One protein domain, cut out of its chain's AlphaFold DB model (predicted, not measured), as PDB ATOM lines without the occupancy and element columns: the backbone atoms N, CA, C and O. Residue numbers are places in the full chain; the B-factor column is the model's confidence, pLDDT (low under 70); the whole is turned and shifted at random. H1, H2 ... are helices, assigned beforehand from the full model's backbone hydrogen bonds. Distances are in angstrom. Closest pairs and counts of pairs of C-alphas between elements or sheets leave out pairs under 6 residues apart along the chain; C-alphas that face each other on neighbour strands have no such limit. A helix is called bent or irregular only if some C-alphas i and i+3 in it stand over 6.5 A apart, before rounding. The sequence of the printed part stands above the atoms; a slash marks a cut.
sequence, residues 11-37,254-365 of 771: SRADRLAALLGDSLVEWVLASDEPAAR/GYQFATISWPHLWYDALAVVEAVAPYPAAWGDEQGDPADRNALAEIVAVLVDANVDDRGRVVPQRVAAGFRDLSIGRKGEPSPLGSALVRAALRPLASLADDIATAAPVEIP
ATOM      1  N   SER A  11      67.416 -15.888 100.040       84.75
ATOM      2  CA  SER A  11      68.513 -16.809 100.389       84.75
ATOM      3  C   SER A  11      68.559 -17.069 101.906       84.75
ATOM      4  O   SER A  11      68.060 -16.267 102.696       84.75
ATOM      5  N   ARG A  12      69.163 -18.185 102.355       90.38
ATOM      6  CA  ARG A  12      69.355 -18.442 103.801       90.38
ATOM      7  C   ARG A  12      70.154 -17.323 104.468       90.38
ATOM      8  O   ARG A  12      69.843 -16.955 105.595       90.38
ATOM      9  N   ALA A  13      71.148 -16.785 103.763       90.31
ATOM     10  CA  ALA A  13      71.943 -15.658 104.233       90.31
ATOM     11  C   ALA A  13      71.054 -14.443 104.539       90.31
ATOM     12  O   ALA A  13      71.180 -13.862 105.612       90.31
ATOM     13  N   ASP A  14      70.093 -14.129 103.662       90.44
ATOM     14  CA  ASP A  14      69.159 -13.015 103.869       90.44
ATOM     15  C   ASP A  14      68.242 -13.265 105.072       90.44
ATOM     16  O   ASP A  14      68.079 -12.388 105.920       90.44
ATOM     17  N   ARG A  15      67.691 -14.482 105.195       93.62
ATOM     18  CA  ARG A  15      66.862 -14.872 106.350       93.62
ATOM     19  C   ARG A  15      67.625 -14.779 107.661       93.62
ATOM     20  O   ARG A  15      67.090 -14.265 108.639       93.62
ATOM     21  N   LEU A  16      68.862 -15.273 107.685       94.25
ATOM     22  CA  LEU A  16      69.723 -15.223 108.860       94.25
ATOM     23  C   LEU A  16      70.090 -13.777 109.205       94.25
ATOM     24  O   LEU A  16      69.970 -13.390 110.361       94.25
ATOM     25  N   ALA A  17      70.474 -12.964 108.220       93.50
ATOM     26  CA  ALA A  17      70.780 -11.552 108.428       93.50
ATOM     27  C   ALA A  17      69.564 -10.779 108.959       93.50
ATOM     28  O   ALA A  17      69.704  -9.989 109.889       93.50
ATOM     29  N   ALA A  18      68.366 -11.048 108.432       94.75
ATOM     30  CA  ALA A  18      67.125 -10.459 108.926       94.75
ATOM     31  C   ALA A  18      66.785 -10.937 110.348       94.75
ATOM     32  O   ALA A  18      66.444 -10.121 111.201       94.75
ATOM     33  N   LEU A  19      66.936 -12.237 110.633       95.75
ATOM     34  CA  LEU A  19      66.715 -12.818 111.962       95.75
ATOM     35  C   LEU A  19      67.673 -12.218 112.998       95.75
ATOM     36  O   LEU A  19      67.290 -11.975 114.138       95.75
ATOM     37  N   LEU A  20      68.926 -11.983 112.605       94.12
ATOM     38  CA  LEU A  20      69.961 -11.402 113.452       94.12
ATOM     39  C   LEU A  20      69.995  -9.860 113.410       94.12
ATOM     40  O   LEU A  20      70.853  -9.264 114.058       94.12
ATOM     41  N   GLY A  21      69.095  -9.217 112.668       92.62
ATOM     42  CA  GLY A  21      69.079  -7.771 112.464       92.62
ATOM     43  C   GLY A  21      68.239  -7.009 113.489       92.62
ATOM     44  O   GLY A  21      67.361  -7.566 114.154       92.62
ATOM     45  N   ASP A  22      68.474  -5.700 113.579       94.62
ATOM     46  CA  ASP A  22      67.733  -4.805 114.480       94.62
ATOM     47  C   ASP A  22      66.261  -4.648 114.073       94.62
ATOM     48  O   ASP A  22      65.394  -4.488 114.929       94.62
ATOM     49  N   SER A  23      65.950  -4.793 112.782       94.88
ATOM     50  CA  SER A  23      64.577  -4.722 112.264       94.88
ATOM     51  C   SER A  23      63.655  -5.787 112.867       94.88
ATOM     52  O   SER A  23      62.471  -5.524 113.089       94.88
ATOM     53  N   LEU A  24      64.182  -6.977 113.186       97.25
ATOM     54  CA  LEU A  24      63.421  -7.994 113.907       97.25
ATOM     55  C   LEU A  24      63.126  -7.539 115.337       97.25
ATOM     56  O   LEU A  24      62.007  -7.712 115.818       97.25
ATOM     57  N   VAL A  25      64.117  -6.959 116.017       97.38
ATOM     58  CA  VAL A  25      63.970  -6.480 117.397       97.38
ATOM     59  C   VAL A  25      62.936  -5.360 117.461       97.38
ATOM     60  O   VAL A  25      62.049  -5.405 118.310       97.38
ATOM     61  N   GLU A  26      62.984  -4.406 116.531       97.88
ATOM     62  CA  GLU A  26      61.979  -3.347 116.395       97.88
ATOM     63  C   GLU A  26      60.574  -3.922 116.173       97.88
ATOM     64  O   GLU A  26      59.622  -3.508 116.837       97.88
ATOM     65  N   TRP A  27      60.440  -4.923 115.296       98.31
ATOM     66  CA  TRP A  27      59.166  -5.596 115.047       98.31
ATOM     67  C   TRP A  27      58.630  -6.325 116.289       98.31
ATOM     68  O   TRP A  27      57.444  -6.209 116.601       98.31
ATOM     69  N   VAL A  28      59.490  -7.032 117.031       98.25
ATOM     70  CA  VAL A  28      59.102  -7.695 118.285       98.25
ATOM     71  C   VAL A  28      58.681  -6.666 119.334       98.25
ATOM     72  O   VAL A  28      57.637  -6.834 119.963       98.25
ATOM     73  N   LEU A  29      59.441  -5.580 119.504       98.25
ATOM     74  CA  LEU A  29      59.131  -4.510 120.458       98.25
ATOM     75  C   LEU A  29      57.845  -3.746 120.111       98.25
ATOM     76  O   LEU A  29      57.208  -3.207 121.014       98.25
ATOM     77  N   ALA A  30      57.451  -3.717 118.837       97.75
ATOM     78  CA  ALA A  30      56.193  -3.134 118.377       97.75
ATOM     79  C   ALA A  30      54.988  -4.091 118.474       97.75
ATOM     80  O   ALA A  30      53.854  -3.655 118.280       97.75
ATOM     81  N   SER A  31      55.210  -5.382 118.748       96.94
ATOM     82  CA  SER A  31      54.125  -6.362 118.884       96.94
ATOM     83  C   SER A  31      53.253  -6.087 120.110       96.94
ATOM     84  O   SER A  31      53.689  -5.459 121.075       96.94
ATOM     85  N   ASP A  32      52.022  -6.590 120.102       95.31
ATOM     86  CA  ASP A  32      51.091  -6.510 121.229       95.31
ATOM     87  C   ASP A  32      51.385  -7.544 122.330       95.31
ATOM     88  O   ASP A  32      50.931  -7.367 123.459       95.31
ATOM     89  N   GLU A  33      52.228  -8.545 122.065       97.00
ATOM     90  CA  GLU A  33      52.562  -9.653 122.966       97.00
ATOM     91  C   GLU A  33      53.620  -9.263 124.027       97.00
ATOM     92  O   GLU A  33      54.814  -9.187 123.717       97.00
ATOM     93  N   PRO A  34      53.246  -9.054 125.309       97.69
ATOM     94  CA  PRO A  34      54.182  -8.545 126.316       97.69
ATOM     95  C   PRO A  34      55.337  -9.499 126.627       97.69
ATOM     96  O   PRO A  34      56.459  -9.046 126.837       97.69
ATOM     97  N   ALA A  35      55.092 -10.812 126.586       97.38
ATOM     98  CA  ALA A  35      56.131 -11.824 126.766       97.38
ATOM     99  C   ALA A  35      57.243 -11.701 125.711       97.38
ATOM    100  O   ALA A  35      58.424 -11.784 126.039       97.38
ATOM    101  N   ALA A  36      56.876 -11.442 124.452       98.00
ATOM    102  CA  ALA A  36      57.837 -11.282 123.365       98.00
ATOM    103  C   ALA A  36      58.726 -10.049 123.583       98.00
ATOM    104  O   ALA A  36      59.950 -10.129 123.454       98.00
ATOM    105  N   ARG A  37      58.121  -8.921 123.983       98.44
ATOM    106  CA  ARG A  37      58.851  -7.687 124.305       98.44
ATOM    107  C   ARG A  37      59.759  -7.864 125.517       98.44
ATOM    108  O   ARG A  37      60.911  -7.440 125.472       98.44
ATOM    109  N   GLY A 254      65.136 -35.956 112.311       63.66
ATOM    110  CA  GLY A 254      64.150 -35.901 111.218       63.66
ATOM    111  C   GLY A 254      63.337 -34.601 111.168       63.66
ATOM    112  O   GLY A 254      63.654 -33.622 111.839       63.66
ATOM    113  N   TYR A 255      62.216 -34.611 110.435       65.00
ATOM    114  CA  TYR A 255      61.281 -33.474 110.334       65.00
ATOM    115  C   TYR A 255      60.902 -32.867 111.694       65.00
ATOM    116  O   TYR A 255      60.864 -31.648 111.848       65.00
ATOM    117  N   GLN A 256      60.645 -33.714 112.698       65.00
ATOM    118  CA  GLN A 256      60.269 -33.264 114.038       65.00
ATOM    119  C   GLN A 256      61.387 -32.504 114.759       65.00
ATOM    120  O   GLN A 256      61.082 -31.587 115.515       65.00
ATOM    121  N   PHE A 257      62.648 -32.862 114.508       78.38
ATOM    122  CA  PHE A 257      63.809 -32.150 115.035       78.38
ATOM    123  C   PHE A 257      63.972 -30.787 114.352       78.38
ATOM    124  O   PHE A 257      64.280 -29.801 115.008       78.38
ATOM    125  N   ALA A 258      63.724 -30.715 113.042       78.88
ATOM    126  CA  ALA A 258      63.880 -29.479 112.283       78.88
ATOM    127  C   ALA A 258      62.782 -28.440 112.563       78.88
ATOM    128  O   ALA A 258      63.076 -27.258 112.657       78.88
ATOM    129  N   THR A 259      61.518 -28.858 112.690       74.50
ATOM    130  CA  THR A 259      60.350 -27.948 112.642       74.50
ATOM    131  C   THR A 259      59.845 -27.414 113.981       74.50
ATOM    132  O   THR A 259      58.795 -26.781 113.974       74.50
ATOM    133  N   ILE A 260      60.570 -27.677 115.080       83.62
ATOM    134  CA  ILE A 260      60.328 -27.216 116.467       83.62
ATOM    135  C   ILE A 260      58.884 -27.420 116.960       83.62
ATOM    136  O   ILE A 260      57.917 -26.908 116.406       83.62
ATOM    137  N   SER A 261      58.692 -28.124 118.074       81.75
ATOM    138  CA  SER A 261      57.364 -28.111 118.711       81.75
ATOM    139  C   SER A 261      57.162 -26.798 119.461       81.75
ATOM    140  O   SER A 261      58.059 -26.409 120.189       81.75
ATOM    141  N   TRP A 262      56.002 -26.147 119.357       85.19
ATOM    142  CA  TRP A 262      55.688 -24.957 120.157       85.19
ATOM    143  C   TRP A 262      54.554 -25.221 121.163       85.19
ATOM    144  O   TRP A 262      53.499 -25.699 120.747       85.19
ATOM    145  N   PRO A 263      54.716 -24.898 122.461       86.06
ATOM    146  CA  PRO A 263      55.960 -24.467 123.107       86.06
ATOM    147  C   PRO A 263      57.093 -25.498 122.969       86.06
ATOM    148  O   PRO A 263      56.838 -26.703 122.878       86.06
ATOM    149  N   HIS A 264      58.338 -25.015 122.933       85.62
ATOM    150  CA  HIS A 264      59.530 -25.848 122.767       85.62
ATOM    151  C   HIS A 264      59.882 -26.556 124.079       85.62
ATOM    152  O   HIS A 264      60.523 -25.994 124.961       85.62
ATOM    153  N   LEU A 265      59.401 -27.795 124.212       75.81
ATOM    154  CA  LEU A 265      59.476 -28.593 125.444       75.81
ATOM    155  C   LEU A 265      60.190 -29.942 125.251       75.81
ATOM    156  O   LEU A 265      60.170 -30.793 126.139       75.81
ATOM    157  N   TRP A 266      60.777 -30.185 124.076       79.25
ATOM    158  CA  TRP A 266      61.341 -31.487 123.716       79.25
ATOM    159  C   TRP A 266      62.713 -31.378 123.046       79.25
ATOM    160  O   TRP A 266      63.250 -30.297 122.854       79.25
ATOM    161  N   TYR A 267      63.302 -32.523 122.703       83.12
ATOM    162  CA  TYR A 267      64.504 -32.592 121.884       83.12
ATOM    163  C   TYR A 267      64.205 -32.188 120.431       83.12
ATOM    164  O   TYR A 267      63.575 -32.946 119.687       83.12
ATOM    165  N   ASP A 268      64.678 -31.011 120.031       88.31
ATOM    166  CA  ASP A 268      64.683 -30.514 118.654       88.31
ATOM    167  C   ASP A 268      65.886 -29.578 118.404       88.31
ATOM    168  O   ASP A 268      66.755 -29.430 119.270       88.31
ATOM    169  N   ALA A 269      65.977 -28.995 117.206       93.19
ATOM    170  CA  ALA A 269      67.105 -28.157 116.809       93.19
ATOM    171  C   ALA A 269      67.317 -26.953 117.739       93.19
ATOM    172  O   ALA A 269      68.465 -26.636 118.055       93.19
ATOM    173  N   LEU A 270      66.245 -26.317 118.225       96.00
ATOM    174  CA  LEU A 270      66.358 -25.174 119.132       96.00
ATOM    175  C   LEU A 270      66.918 -25.612 120.490       96.00
ATOM    176  O   LEU A 270      67.822 -24.962 121.010       96.00
ATOM    177  N   ALA A 271      66.472 -26.761 121.006       94.50
ATOM    178  CA  ALA A 271      66.993 -27.352 122.244       94.50
ATOM    179  C   ALA A 271      68.507 -27.581 122.185       94.50
ATOM    180  O   ALA A 271      69.225 -27.296 123.144       94.50
ATOM    181  N   VAL A 272      68.996 -28.127 121.067       96.44
ATOM    182  CA  VAL A 272      70.428 -28.399 120.887       96.44
ATOM    183  C   VAL A 272      71.218 -27.097 120.793       96.44
ATOM    184  O   VAL A 272      72.278 -26.990 121.407       96.44
ATOM    185  N   VAL A 273      70.693 -26.091 120.091       97.06
ATOM    186  CA  VAL A 273      71.310 -24.760 120.017       97.06
ATOM    187  C   VAL A 273      71.396 -24.121 121.404       97.06
ATOM    188  O   VAL A 273      72.486 -23.721 121.807       97.06
ATOM    189  N   GLU A 274      70.300 -24.088 122.169       95.75
ATOM    190  CA  GLU A 274      70.297 -23.543 123.535       95.75
ATOM    191  C   GLU A 274      71.257 -24.293 124.470       95.75
ATOM    192  O   GLU A 274      71.852 -23.690 125.363       95.75
ATOM    193  N   ALA A 275      71.435 -25.599 124.259       96.50
ATOM    194  CA  ALA A 275      72.348 -26.423 125.040       96.50
ATOM    195  C   ALA A 275      73.825 -26.224 124.672       96.50
ATOM    196  O   ALA A 275      74.670 -26.287 125.556       96.50
ATOM    197  N   VAL A 276      74.170 -26.020 123.398       96.88
ATOM    198  CA  VAL A 276      75.571 -26.019 122.932       96.88
ATOM    199  C   VAL A 276      76.144 -24.606 122.786       96.88
ATOM    200  O   VAL A 276      77.330 -24.393 123.051       96.88
ATOM    201  N   ALA A 277      75.324 -23.618 122.417       95.00
ATOM    202  CA  ALA A 277      75.778 -22.246 122.184       95.00
ATOM    203  C   ALA A 277      76.553 -21.614 123.362       95.00
ATOM    204  O   ALA A 277      77.541 -20.926 123.104       95.00
ATOM    205  N   PRO A 278      76.221 -21.875 124.645       93.56
ATOM    206  CA  PRO A 278      76.971 -21.330 125.783       93.56
ATOM    207  C   PRO A 278      78.397 -21.880 125.977       93.56
ATOM    208  O   PRO A 278      79.076 -21.444 126.912       93.56
ATOM    209  N   TYR A 279      78.841 -22.837 125.153       93.00
ATOM    210  CA  TYR A 279      80.107 -23.566 125.298       93.00
ATOM    211  C   TYR A 279      81.041 -23.346 124.094       93.00
ATOM    212  O   TYR A 279      81.254 -24.271 123.307       93.00
ATOM    213  N   PRO A 280      81.629 -22.144 123.928       90.62
ATOM    214  CA  PRO A 280      82.442 -21.804 122.759       90.62
ATOM    215  C   PRO A 280      83.671 -22.696 122.592       90.62
ATOM    216  O   PRO A 280      84.091 -22.931 121.471       90.62
ATOM    217  N   ALA A 281      84.215 -23.286 123.655       88.62
ATOM    218  CA  ALA A 281      85.315 -24.237 123.519       88.62
ATOM    219  C   ALA A 281      84.944 -25.479 122.686       88.62
ATOM    220  O   ALA A 281      85.831 -26.098 122.111       88.62
ATOM    221  N   ALA A 282      83.660 -25.845 122.574       89.44
ATOM    222  CA  ALA A 282      83.225 -26.969 121.746       89.44
ATOM    223  C   ALA A 282      83.198 -26.647 120.237       89.44
ATOM    224  O   ALA A 282      83.332 -27.567 119.437       89.44
ATOM    225  N   TRP A 283      83.039 -25.378 119.835       89.75
ATOM    226  CA  TRP A 283      82.741 -25.000 118.439       89.75
ATOM    227  C   TRP A 283      83.439 -23.722 117.921       89.75
ATOM    228  O   TRP A 283      83.382 -23.435 116.728       89.75
ATOM    229  N   GLY A 284      84.082 -22.939 118.784       83.00
ATOM    230  CA  GLY A 284      84.711 -21.653 118.469       83.00
ATOM    231  C   GLY A 284      86.047 -21.782 117.734       83.00
ATOM    232  O   GLY A 284      86.651 -22.849 117.702       83.00
ATOM    233  N   ASP A 285      86.522 -20.681 117.151       69.06
ATOM    234  CA  ASP A 285      87.642 -20.666 116.192       69.06
ATOM    235  C   ASP A 285      89.004 -21.093 116.765       69.06
ATOM    236  O   ASP A 285      89.807 -21.704 116.065       69.06
ATOM    237  N   GLU A 286      89.279 -20.793 118.034       66.25
ATOM    238  CA  GLU A 286      90.593 -21.036 118.646       66.25
ATOM    239  C   GLU A 286      90.703 -22.394 119.368       66.25
ATOM    240  O   GLU A 286      91.814 -22.868 119.613       66.25
ATOM    241  N   GLN A 287      89.577 -23.022 119.738       61.34
ATOM    242  CA  GLN A 287      89.541 -24.243 120.568       61.34
ATOM    243  C   GLN A 287      88.572 -25.340 120.066       61.34
ATOM    244  O   GLN A 287      88.595 -26.471 120.566       61.34
ATOM    245  N   GLY A 288      87.705 -25.035 119.096       67.25
ATOM    246  CA  GLY A 288      86.703 -25.950 118.552       67.25
ATOM    247  C   GLY A 288      87.271 -26.902 117.498       67.25
ATOM    248  O   GLY A 288      88.187 -26.564 116.755       67.25
ATOM    249  N   ASP A 289      86.705 -28.108 117.415       82.75
ATOM    250  CA  ASP A 289      86.990 -29.003 116.285       82.75
ATOM    251  C   ASP A 289      86.234 -28.450 115.061       82.75
ATOM    252  O   ASP A 289      85.028 -28.206 115.177       82.75
ATOM    253  N   PRO A 290      86.870 -28.261 113.888       88.62
ATOM    254  CA  PRO A 290      86.170 -27.834 112.676       88.62
ATOM    255  C   PRO A 290      84.927 -28.680 112.355       88.62
ATOM    256  O   PRO A 290      83.926 -28.164 111.862       88.62
ATOM    257  N   ALA A 291      84.944 -29.975 112.681       90.25
ATOM    258  CA  ALA A 291      83.801 -30.863 112.501       90.25
ATOM    259  C   ALA A 291      82.664 -30.597 113.507       90.25
ATOM    260  O   ALA A 291      81.497 -30.831 113.183       90.25
ATOM    261  N   ASP A 292      82.974 -30.149 114.728       92.38
ATOM    262  CA  ASP A 292      81.990 -29.715 115.733       92.38
ATOM    263  C   ASP A 292      81.376 -28.368 115.322       92.38
ATOM    264  O   ASP A 292      80.152 -28.221 115.320       92.38
ATOM    265  N   ARG A 293      82.215 -27.424 114.879       93.06
ATOM    266  CA  ARG A 293      81.788 -26.124 114.352       93.06
ATOM    267  C   ARG A 293      80.823 -26.271 113.175       93.06
ATOM    268  O   ARG A 293      79.718 -25.730 113.214       93.06
ATOM    269  N   ASN A 294      81.198 -27.075 112.179       92.75
ATOM    270  CA  ASN A 294      80.354 -27.353 111.015       92.75
ATOM    271  C   ASN A 294      79.039 -28.035 111.411       92.75
ATOM    272  O   ASN A 294      77.984 -27.679 110.894       92.75
ATOM    273  N   ALA A 295      79.073 -28.979 112.359       94.00
ATOM    274  CA  ALA A 295      77.862 -29.634 112.848       94.00
ATOM    275  C   ALA A 295      76.888 -28.636 113.492       94.00
ATOM    276  O   ALA A 295      75.688 -28.697 113.229       94.00
ATOM    277  N   LEU A 296      77.385 -27.696 114.301       95.88
ATOM    278  CA  LEU A 296      76.542 -26.666 114.905       95.88
ATOM    279  C   LEU A 296      75.974 -25.707 113.850       95.88
ATOM    280  O   LEU A 296      74.779 -25.414 113.878       95.88
ATOM    281  N   ALA A 297      76.797 -25.273 112.890       95.50
ATOM    282  CA  ALA A 297      76.351 -24.436 111.778       95.50
ATOM    283  C   ALA A 297      75.253 -25.123 110.942       95.50
ATOM    284  O   ALA A 297      74.240 -24.503 110.625       95.50
ATOM    285  N   GLU A 298      75.397 -26.422 110.662       94.31
ATOM    286  CA  GLU A 298      74.385 -27.243 109.984       94.31
ATOM    287  C   GLU A 298      73.064 -27.334 110.768       94.31
ATOM    288  O   GLU A 298      71.990 -27.211 110.177       94.31
ATOM    289  N   ILE A 299      73.115 -27.527 112.093       95.06
ATOM    290  CA  ILE A 299      71.912 -27.575 112.947       95.06
ATOM    291  C   ILE A 299      71.171 -26.235 112.906       95.06
ATOM    292  O   ILE A 299      69.946 -26.210 112.763       95.06
ATOM    293  N   VAL A 300      71.898 -25.120 113.005       96.31
ATOM    294  CA  VAL A 300      71.303 -23.779 112.936       96.31
ATOM    295  C   VAL A 300      70.756 -23.495 111.536       96.31
ATOM    296  O   VAL A 300      69.673 -22.928 111.412       96.31
ATOM    297  N   ALA A 301      71.442 -23.925 110.479       93.62
ATOM    298  CA  ALA A 301      70.940 -23.801 109.115       93.62
ATOM    299  C   ALA A 301      69.598 -24.532 108.944       93.62
ATOM    300  O   ALA A 301      68.657 -23.967 108.391       93.62
ATOM    301  N   VAL A 302      69.474 -25.742 109.502       90.19
ATOM    302  CA  VAL A 302      68.216 -26.507 109.538       90.19
ATOM    303  C   VAL A 302      67.123 -25.780 110.318       90.19
ATOM    304  O   VAL A 302      65.987 -25.704 109.850       90.19
ATOM    305  N   LEU A 303      67.458 -25.223 111.483       93.38
ATOM    306  CA  LEU A 303      66.538 -24.428 112.296       93.38
ATOM    307  C   LEU A 303      65.986 -23.231 111.504       93.38
ATOM    308  O   LEU A 303      64.776 -23.002 111.496       93.38
ATOM    309  N   VAL A 304      66.864 -22.493 110.823       93.38
ATOM    310  CA  VAL A 304      66.504 -21.305 110.040       93.38
ATOM    311  C   VAL A 304      65.666 -21.688 108.824       93.38
ATOM    312  O   VAL A 304      64.592 -21.128 108.623       93.38
ATOM    313  N   ASP A 305      66.105 -22.672 108.042       88.25
ATOM    314  CA  ASP A 305      65.404 -23.082 106.822       88.25
ATOM    315  C   ASP A 305      64.008 -23.649 107.095       88.25
ATOM    316  O   ASP A 305      63.105 -23.476 106.279       88.25
ATOM    317  N   ALA A 306      63.815 -24.325 108.231       85.38
ATOM    318  CA  ALA A 306      62.545 -24.967 108.557       85.38
ATOM    319  C   ALA A 306      61.530 -24.043 109.250       85.38
ATOM    320  O   ALA A 306      60.337 -24.354 109.235       85.38
ATOM    321  N   ASN A 307      61.974 -22.948 109.881       91.62
ATOM    322  CA  ASN A 307      61.120 -22.170 110.787       91.62
ATOM    323  C   ASN A 307      61.099 -20.668 110.522       91.62
ATOM    324  O   ASN A 307      60.284 -19.995 111.143       91.62
ATOM    325  N   VAL A 308      61.967 -20.116 109.672       94.19
ATOM    326  CA  VAL A 308      62.144 -18.662 109.543       94.19
ATOM    327  C   VAL A 308      61.709 -18.190 108.156       94.19
ATOM    328  O   VAL A 308      62.069 -18.794 107.149       94.19
ATOM    329  N   ASP A 309      60.924 -17.114 108.097       93.19
ATOM    330  CA  ASP A 309      60.508 -16.484 106.842       93.19
ATOM    331  C   ASP A 309      61.559 -15.503 106.288       93.19
ATOM    332  O   ASP A 309      62.566 -15.206 106.929       93.19
ATOM    333  N   ASP A 310      61.319 -14.956 105.093       90.69
ATOM    334  CA  ASP A 310      62.246 -14.023 104.421       90.69
ATOM    335  C   ASP A 310      62.493 -12.712 105.172       90.69
ATOM    336  O   ASP A 310      63.405 -11.962 104.833       90.69
ATOM    337  N   ARG A 311      61.686 -12.411 106.192       93.56
ATOM    338  CA  ARG A 311      61.859 -11.235 107.049       93.56
ATOM    339  C   ARG A 311      62.530 -11.585 108.375       93.56
ATOM    340  O   ARG A 311      62.527 -10.757 109.280       93.56
ATOM    341  N   GLY A 312      63.079 -12.793 108.508       95.12
ATOM    342  CA  GLY A 312      63.755 -13.234 109.721       95.12
ATOM    343  C   GLY A 312      62.805 -13.600 110.860       95.12
ATOM    344  O   GLY A 312      63.243 -13.703 112.002       95.12
ATOM    345  N   ARG A 313      61.506 -13.782 110.591       97.81
ATOM    346  CA  ARG A 313      60.505 -14.074 111.626       97.81
ATOM    347  C   ARG A 313      60.258 -15.569 111.710       97.81
ATOM    348  O   ARG A 313      60.104 -16.237 110.691       97.81
ATOM    349  N   VAL A 314      60.160 -16.085 112.927       97.50
ATOM    350  CA  VAL A 314      59.793 -17.479 113.174       97.50
ATOM    351  C   VAL A 314      58.315 -17.689 112.860       97.50
ATOM    352  O   VAL A 314      57.464 -16.948 113.348       97.50
ATOM    353  N   VAL A 315      58.010 -18.724 112.084       94.50
ATOM    354  CA  VAL A 315      56.662 -19.150 111.705       94.50
ATOM    355  C   VAL A 315      56.434 -20.568 112.242       94.50
ATOM    356  O   VAL A 315      56.920 -21.531 111.639       94.50
ATOM    357  N   PRO A 316      55.704 -20.735 113.362       86.94
ATOM    358  CA  PRO A 316      55.452 -22.037 113.967       86.94
ATOM    359  C   PRO A 316      54.809 -23.024 112.986       86.94
ATOM    360  O   PRO A 316      53.719 -22.790 112.459       86.94
ATOM    361  N   GLN A 317      55.468 -24.163 112.767       79.25
ATOM    362  CA  GLN A 317      54.963 -25.246 111.910       79.25
ATOM    363  C   GLN A 317      54.233 -26.326 112.716       79.25
ATOM    364  O   GLN A 317      53.293 -26.967 112.228       79.25
ATOM    365  N   ARG A 318      54.642 -26.515 113.974       79.19
ATOM    366  CA  ARG A 318      54.040 -27.449 114.924       79.19
ATOM    367  C   ARG A 318      53.666 -26.715 116.201       79.19
ATOM    368  O   ARG A 318      54.529 -26.142 116.853       79.19
ATOM    369  N   VAL A 319      52.392 -26.772 116.564       79.44
ATOM    370  CA  VAL A 319      51.858 -26.081 117.741       79.44
ATOM    371  C   VAL A 319      51.031 -27.053 118.573       79.44
ATOM    372  O   VAL A 319      50.244 -27.823 118.022       79.44
ATOM    373  N   ALA A 320      51.223 -27.033 119.886       70.94
ATOM    374  CA  ALA A 320      50.384 -27.745 120.834       70.94
ATOM    375  C   ALA A 320      49.019 -27.049 120.963       70.94
ATOM    376  O   ALA A 320      48.903 -25.825 120.828       70.94
ATOM    377  N   ALA A 321      47.974 -27.831 121.231       68.25
ATOM    378  CA  ALA A 321      46.649 -27.289 121.503       68.25
ATOM    379  C   ALA A 321      46.659 -26.429 122.783       68.25
ATOM    380  O   ALA A 321      47.490 -26.616 123.665       68.25
ATOM    381  N   GLY A 322      45.738 -25.466 122.879       71.06
ATOM    382  CA  GLY A 322      45.575 -24.630 124.078       71.06
ATOM    383  C   GLY A 322      46.465 -23.383 124.161       71.06
ATOM    384  O   GLY A 322      46.244 -22.558 125.037       71.06
ATOM    385  N   PHE A 323      47.400 -23.173 123.225       82.38
ATOM    386  CA  PHE A 323      48.345 -22.041 123.274       82.38
ATOM    387  C   PHE A 323      48.080 -20.921 122.261       82.38
ATOM    388  O   PHE A 323      48.933 -20.058 122.081       82.38
ATOM    389  N   ARG A 324      46.919 -20.900 121.591       79.75
ATOM    390  CA  ARG A 324      46.610 -19.917 120.526       79.75
ATOM    391  C   ARG A 324      46.638 -18.452 120.982       79.75
ATOM    392  O   ARG A 324      46.801 -17.561 120.148       79.75
ATOM    393  N   ASP A 325      46.489 -18.209 122.281       84.56
ATOM    394  CA  ASP A 325      46.625 -16.880 122.879       84.56
ATOM    395  C   ASP A 325      48.042 -16.320 122.713       84.56
ATOM    396  O   ASP A 325      48.199 -15.120 122.495       84.56
ATOM    397  N   LEU A 326      49.052 -17.191 122.736       91.75
ATOM    398  CA  LEU A 326      50.438 -16.850 122.441       91.75
ATOM    399  C   LEU A 326      50.691 -16.980 120.942       91.75
ATOM    400  O   LEU A 326      50.162 -17.877 120.279       91.75
ATOM    401  N   SER A 327      51.561 -16.137 120.396       96.12
ATOM    402  CA  SER A 327      51.872 -16.204 118.966       96.12
ATOM    403  C   SER A 327      52.557 -17.518 118.572       96.12
ATOM    404  O   SER A 327      52.340 -18.023 117.474       96.12
ATOM    405  N   ILE A 328      53.305 -18.137 119.493       91.88
ATOM    406  CA  ILE A 328      53.919 -19.461 119.300       91.88
ATOM    407  C   ILE A 328      52.883 -20.585 119.124       91.88
ATOM    408  O   ILE A 328      53.210 -21.635 118.581       91.88
ATOM    409  N   GLY A 329      51.631 -20.382 119.547       86.44
ATOM    410  CA  GLY A 329      50.537 -21.337 119.359       86.44
ATOM    411  C   GLY A 329      49.742 -21.145 118.063       86.44
ATOM    412  O   GLY A 329      48.752 -21.853 117.850       86.44
ATOM    413  N   ARG A 330      50.132 -20.197 117.198       86.94
ATOM    414  CA  ARG A 330      49.437 -19.869 115.942       86.94
ATOM    415  C   ARG A 330      50.208 -20.429 114.752       86.94
ATOM    416  O   ARG A 330      51.195 -19.865 114.286       86.94
ATOM    417  N   LYS A 331      49.770 -21.595 114.275       84.62
ATOM    418  CA  LYS A 331      50.433 -22.305 113.176       84.62
ATOM    419  C   LYS A 331      50.368 -21.502 111.875       84.62
ATOM    420  O   LYS A 331      49.284 -21.119 111.449       84.62
ATOM    421  N   GLY A 332      51.513 -21.343 111.212       82.62
ATOM    422  CA  GLY A 332      51.617 -20.671 109.913       82.62
ATOM    423  C   GLY A 332      51.624 -19.139 109.974       82.62
ATOM    424  O   GLY A 332      51.721 -18.503 108.928       82.62
ATOM    425  N   GLU A 333      51.566 -18.545 111.166       92.00
ATOM    426  CA  GLU A 333      51.627 -17.095 111.371       92.00
ATOM    427  C   GLU A 333      52.988 -16.685 111.963       92.00
ATOM    428  O   GLU A 333      53.535 -17.419 112.785       92.00
ATOM    429  N   PRO A 334      53.569 -15.528 111.590       97.38
ATOM    430  CA  PRO A 334      54.781 -15.029 112.235       97.38
ATOM    431  C   PRO A 334      54.583 -14.808 113.740       97.38
ATOM    432  O   PRO A 334      53.647 -14.126 114.155       97.38
ATOM    433  N   SER A 335      55.499 -15.335 114.549       98.00
ATOM    434  CA  SER A 335      55.428 -15.297 116.010       98.00
ATOM    435  C   SER A 335      56.465 -14.339 116.605       98.00
ATOM    436  O   SER A 335      57.660 -14.649 116.551       98.00
ATOM    437  N   PRO A 336      56.059 -13.200 117.206       98.31
ATOM    438  CA  PRO A 336      56.968 -12.330 117.949       98.31
ATOM    439  C   PRO A 336      57.718 -13.063 119.062       98.31
ATOM    440  O   PRO A 336      58.943 -12.971 119.131       98.31
ATOM    441  N   LEU A 337      57.015 -13.847 119.887       97.81
ATOM    442  CA  LEU A 337      57.631 -14.595 120.985       97.81
ATOM    443  C   LEU A 337      58.607 -15.668 120.480       97.81
ATOM    444  O   LEU A 337      59.742 -15.730 120.948       97.81
ATOM    445  N   GLY A 338      58.215 -16.467 119.483       97.44
ATOM    446  CA  GLY A 338      59.089 -17.477 118.883       97.44
ATOM    447  C   GLY A 338      60.330 -16.855 118.240       97.44
ATOM    448  O   GLY A 338      61.437 -17.364 118.411       97.44
ATOM    449  N   SER A 339      60.167 -15.710 117.572       98.31
ATOM    450  CA  SER A 339      61.276 -14.968 116.959       98.31
ATOM    451  C   SER A 339      62.249 -14.432 118.006       98.31
ATOM    452  O   SER A 339      63.459 -14.562 117.834       98.31
ATOM    453  N   ALA A 340      61.733 -13.886 119.111       98.12
ATOM    454  CA  ALA A 340      62.554 -13.393 120.211       98.12
ATOM    455  C   ALA A 340      63.370 -14.523 120.865       98.12
ATOM    456  O   ALA A 340      64.565 -14.356 121.112       98.12
ATOM    457  N   LEU A 341      62.750 -15.688 121.090       96.88
ATOM    458  CA  LEU A 341      63.405 -16.865 121.669       96.88
ATOM    459  C   LEU A 341      64.517 -17.411 120.762       96.88
ATOM    460  O   LEU A 341      65.643 -17.602 121.221       96.88
ATOM    461  N   VAL A 342      64.237 -17.601 119.467       97.56
ATOM    462  CA  VAL A 342      65.238 -18.096 118.506       97.56
ATOM    463  C   VAL A 342      66.387 -17.099 118.349       97.56
ATOM    464  O   VAL A 342      67.551 -17.492 118.420       97.56
ATOM    465  N   ARG A 343      66.100 -15.798 118.206       96.81
ATOM    466  CA  ARG A 343      67.140 -14.760 118.126       96.81
ATOM    467  C   ARG A 343      68.014 -14.731 119.381       96.81
ATOM    468  O   ARG A 343      69.236 -14.658 119.258       96.81
ATOM    469  N   ALA A 344      67.421 -14.832 120.569       95.94
ATOM    470  CA  ALA A 344      68.174 -14.902 121.818       95.94
ATOM    471  C   ALA A 344      69.102 -16.130 121.867       95.94
ATOM    472  O   ALA A 344      70.256 -16.004 122.273       95.94
ATOM    473  N   ALA A 345      68.631 -17.298 121.418       95.62
ATOM    474  CA  ALA A 345      69.423 -18.530 121.392       95.62
ATOM    475  C   ALA A 345      70.603 -18.474 120.402       95.62
ATOM    476  O   ALA A 345      71.660 -19.038 120.673       95.62
ATOM    477  N   LEU A 346      70.446 -17.772 119.274       95.69
ATOM    478  CA  LEU A 346      71.489 -17.639 118.249       95.69
ATOM    479  C   LEU A 346      72.511 -16.540 118.532       95.69
ATOM    480  O   LEU A 346      73.560 -16.503 117.891       95.69
ATOM    481  N   ARG A 347      72.241 -15.648 119.485       91.56
ATOM    482  CA  ARG A 347      73.119 -14.516 119.793       91.56
ATOM    483  C   ARG A 347      74.578 -14.918 120.096       91.56
ATOM    484  O   ARG A 347      75.461 -14.259 119.549       91.56
ATOM    485  N   PRO A 348      74.873 -15.976 120.882       91.38
ATOM    486  CA  PRO A 348      76.256 -16.400 121.118       91.38
ATOM    487  C   PRO A 348      76.962 -16.917 119.858       91.38
ATOM    488  O   PRO A 348      78.185 -16.943 119.819       91.38
ATOM    489  N   LEU A 349      76.206 -17.309 118.828       93.12
ATOM    490  CA  LEU A 349      76.704 -17.922 117.594       93.12
ATOM    491  C   LEU A 349      76.948 -16.902 116.474       93.12
ATOM    492  O   LEU A 349      77.046 -17.283 115.312       93.12
ATOM    493  N   ALA A 350      77.042 -15.607 116.793       88.25
ATOM    494  CA  ALA A 350      77.235 -14.558 115.792       88.25
ATOM    495  C   ALA A 350      78.485 -14.781 114.917       88.25
ATOM    496  O   ALA A 350      78.449 -14.491 113.724       88.25
ATOM    497  N   SER A 351      79.561 -15.354 115.470       89.25
ATOM    498  CA  SER A 351      80.774 -15.695 114.711       89.25
ATOM    499  C   SER A 351      80.603 -16.876 113.747       89.25
ATOM    500  O   SER A 351      81.475 -17.089 112.910       89.25
ATOM    501  N   LEU A 352      79.499 -17.629 113.834       91.56
ATOM    502  CA  LEU A 352      79.145 -18.703 112.898       91.56
ATOM    503  C   LEU A 352      78.275 -18.216 111.736       91.56
ATOM    504  O   LEU A 352      77.858 -19.038 110.928       91.56
ATOM    505  N   ALA A 353      77.942 -16.922 111.645       91.19
ATOM    506  CA  ALA A 353      76.955 -16.435 110.677       91.19
ATOM    507  C   ALA A 353      77.286 -16.836 109.226       91.19
ATOM    508  O   ALA A 353      76.410 -17.338 108.519       91.19
ATOM    509  N   ASP A 354      78.549 -16.694 108.819       90.31
ATOM    510  CA  ASP A 354      79.011 -17.080 107.481       90.31
ATOM    511  C   ASP A 354      78.972 -18.602 107.275       90.31
ATOM    512  O   ASP A 354      78.513 -19.078 106.231       90.31
ATOM    513  N   ASP A 355      79.364 -19.385 108.284       93.06
ATOM    514  CA  ASP A 355      79.306 -20.851 108.229       93.06
ATOM    515  C   ASP A 355      77.861 -21.350 108.133       93.06
ATOM    516  O   ASP A 355      77.564 -22.256 107.364       93.06
ATOM    517  N   ILE A 356      76.927 -20.737 108.865       93.44
ATOM    518  CA  ILE A 356      75.495 -21.066 108.822       93.44
ATOM    519  C   ILE A 356      74.914 -20.718 107.445       93.44
ATOM    520  O   ILE A 356      74.168 -21.506 106.851       93.44
ATOM    521  N   ALA A 357      75.248 -19.533 106.929       89.56
ATOM    522  CA  ALA A 357      74.780 -19.062 105.632       89.56
ATOM    523  C   ALA A 357      75.266 -19.964 104.487       89.56
ATOM    524  O   ALA A 357      74.501 -20.240 103.560       89.56
ATOM    525  N   THR A 358      76.505 -20.455 104.576       88.88
ATOM    526  CA  THR A 358      77.151 -21.291 103.552       88.88
ATOM    527  C   THR A 358      77.042 -22.795 103.801       88.88
ATOM    528  O   THR A 358      77.389 -23.573 102.910       88.88
ATOM    529  N   ALA A 359      76.527 -23.217 104.963       87.75
ATOM    530  CA  ALA A 359      76.367 -24.622 105.316       87.75
ATOM    531  C   ALA A 359      75.661 -25.390 104.194       87.75
ATOM    532  O   ALA A 359      74.667 -24.927 103.619       87.75
ATOM    533  N   ALA A 360      76.159 -26.588 103.887       75.56
ATOM    534  CA  ALA A 360      75.540 -27.426 102.872       75.56
ATOM    535  C   ALA A 360      74.050 -27.633 103.203       75.56
ATOM    536  O   ALA A 360      73.700 -27.773 104.379       75.56
ATOM    537  N   PRO A 361      73.151 -27.650 102.201       64.25
ATOM    538  CA  PRO A 361      71.777 -28.064 102.423       64.25
ATOM    539  C   PRO A 361      71.785 -29.436 103.089       64.25
ATOM    540  O   PRO A 361      72.209 -30.430 102.502       64.25
ATOM    541  N   VAL A 362      71.353 -29.481 104.343       59.44
ATOM    542  CA  VAL A 362      71.186 -30.747 105.036       59.44
ATOM    543  C   VAL A 362      69.873 -31.313 104.536       59.44
ATOM    544  O   VAL A 362      68.818 -30.717 104.753       59.44
ATOM    545  N   GLU A 363      69.928 -32.451 103.846       49.12
ATOM    546  CA  GLU A 363      68.723 -33.198 103.502       49.12
ATOM    547  C   GLU A 363      68.059 -33.661 104.800       49.12
ATOM    548  O   GLU A 363      68.390 -34.695 105.377       49.12
ATOM    549  N   ILE A 364      67.126 -32.852 105.294       46.88
ATOM    550  CA  ILE A 364      66.176 -33.278 106.308       46.88
ATOM    551  C   ILE A 364      65.268 -34.268 105.579       46.88
ATOM    552  O   ILE A 364      64.615 -33.863 104.612       46.88
ATOM    553  N   PRO A 365      65.203 -35.547 105.992       38.69
ATOM    554  CA  PRO A 365      64.317 -36.505 105.354       38.69
ATOM    555  C   PRO A 365      62.904 -35.921 105.304       38.69
ATOM    556  O   PRO A 365      62.319 -35.614 106.352       38.69
TER     557      PRO A 365
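AT A GLANCE: This is residues 11 to 37 and 254 to 365 of the 771 residues of an uncharacterized protein of Coriobacteriaceae bacterium EMTCatB1 (UniProt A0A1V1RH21). Picture a compact body of crossed helices round the bent helix H7: its arm H7a runs through the middle, its arm H7b turns off across H6, and H5 packs on both H6 and H7a. H1 packs on H6 and H7b, H2 and H3 on residues 336 to 340 of H7a, and H4 on H6. The 139 printed residues have seven named helices, H1 to H7 in order, and no named strand, an all helix class; the radius of gyration of the C-alphas is 14.4 A and the spans are 43 by 31 by 27 A.

HOW THE PARTS SIT: Look first at H7, residues 336 to 358, one helix by its hydrogen bonds but bent, with C-alphas 348 and 351 7.9 A apart; its arms are H7a, residues 336 to 348, and H7b, residues 351 to 358. Both arms are irregular: C-alphas 345 and 348 are 7.2 A apart, 351 and 354 7.6 A. H1, residues 12 to 19, touches H7b, the closest C-alphas being those of Ala 13 and Ala 357, 4.6 A apart. H2, residues 22 to 30, touches H7a at C-alphas 28 and 336, 5.1 A; H3, residues 34 to 37, at C-alphas 36 and 337, 4.1 A. H4, residues 255 to 258, touches H6, residues 290 to 307, at C-alphas 258 and 303, 5.7 A. H5, residues 269 to 276, forms a helical hairpin with H6. Every O i to N i+4 pair is within hydrogen-bond range in H1, H2, H5 and H6, 8 of 9 in H7a and 3 of 4 in H7b; H3 and H4 are too short.

IN THESE COORDINATES: Find C-alpha 12 at (69.355, -18.442, 103.801), where H1 begins. H6 runs 25.8 A, H7a 20.0 A; H7b ends at C-alpha 358, (77.151, -21.291, 103.552).

THE WHOLE: Residues 38 to 253 are cut out, leaving 31.5 A between C-alphas 37 and 254. The links H5 to H6 and H6 to H7 are long. Confidence is under 70 at residues 254 to 256, 285 to 288, 321 and 361 to 365.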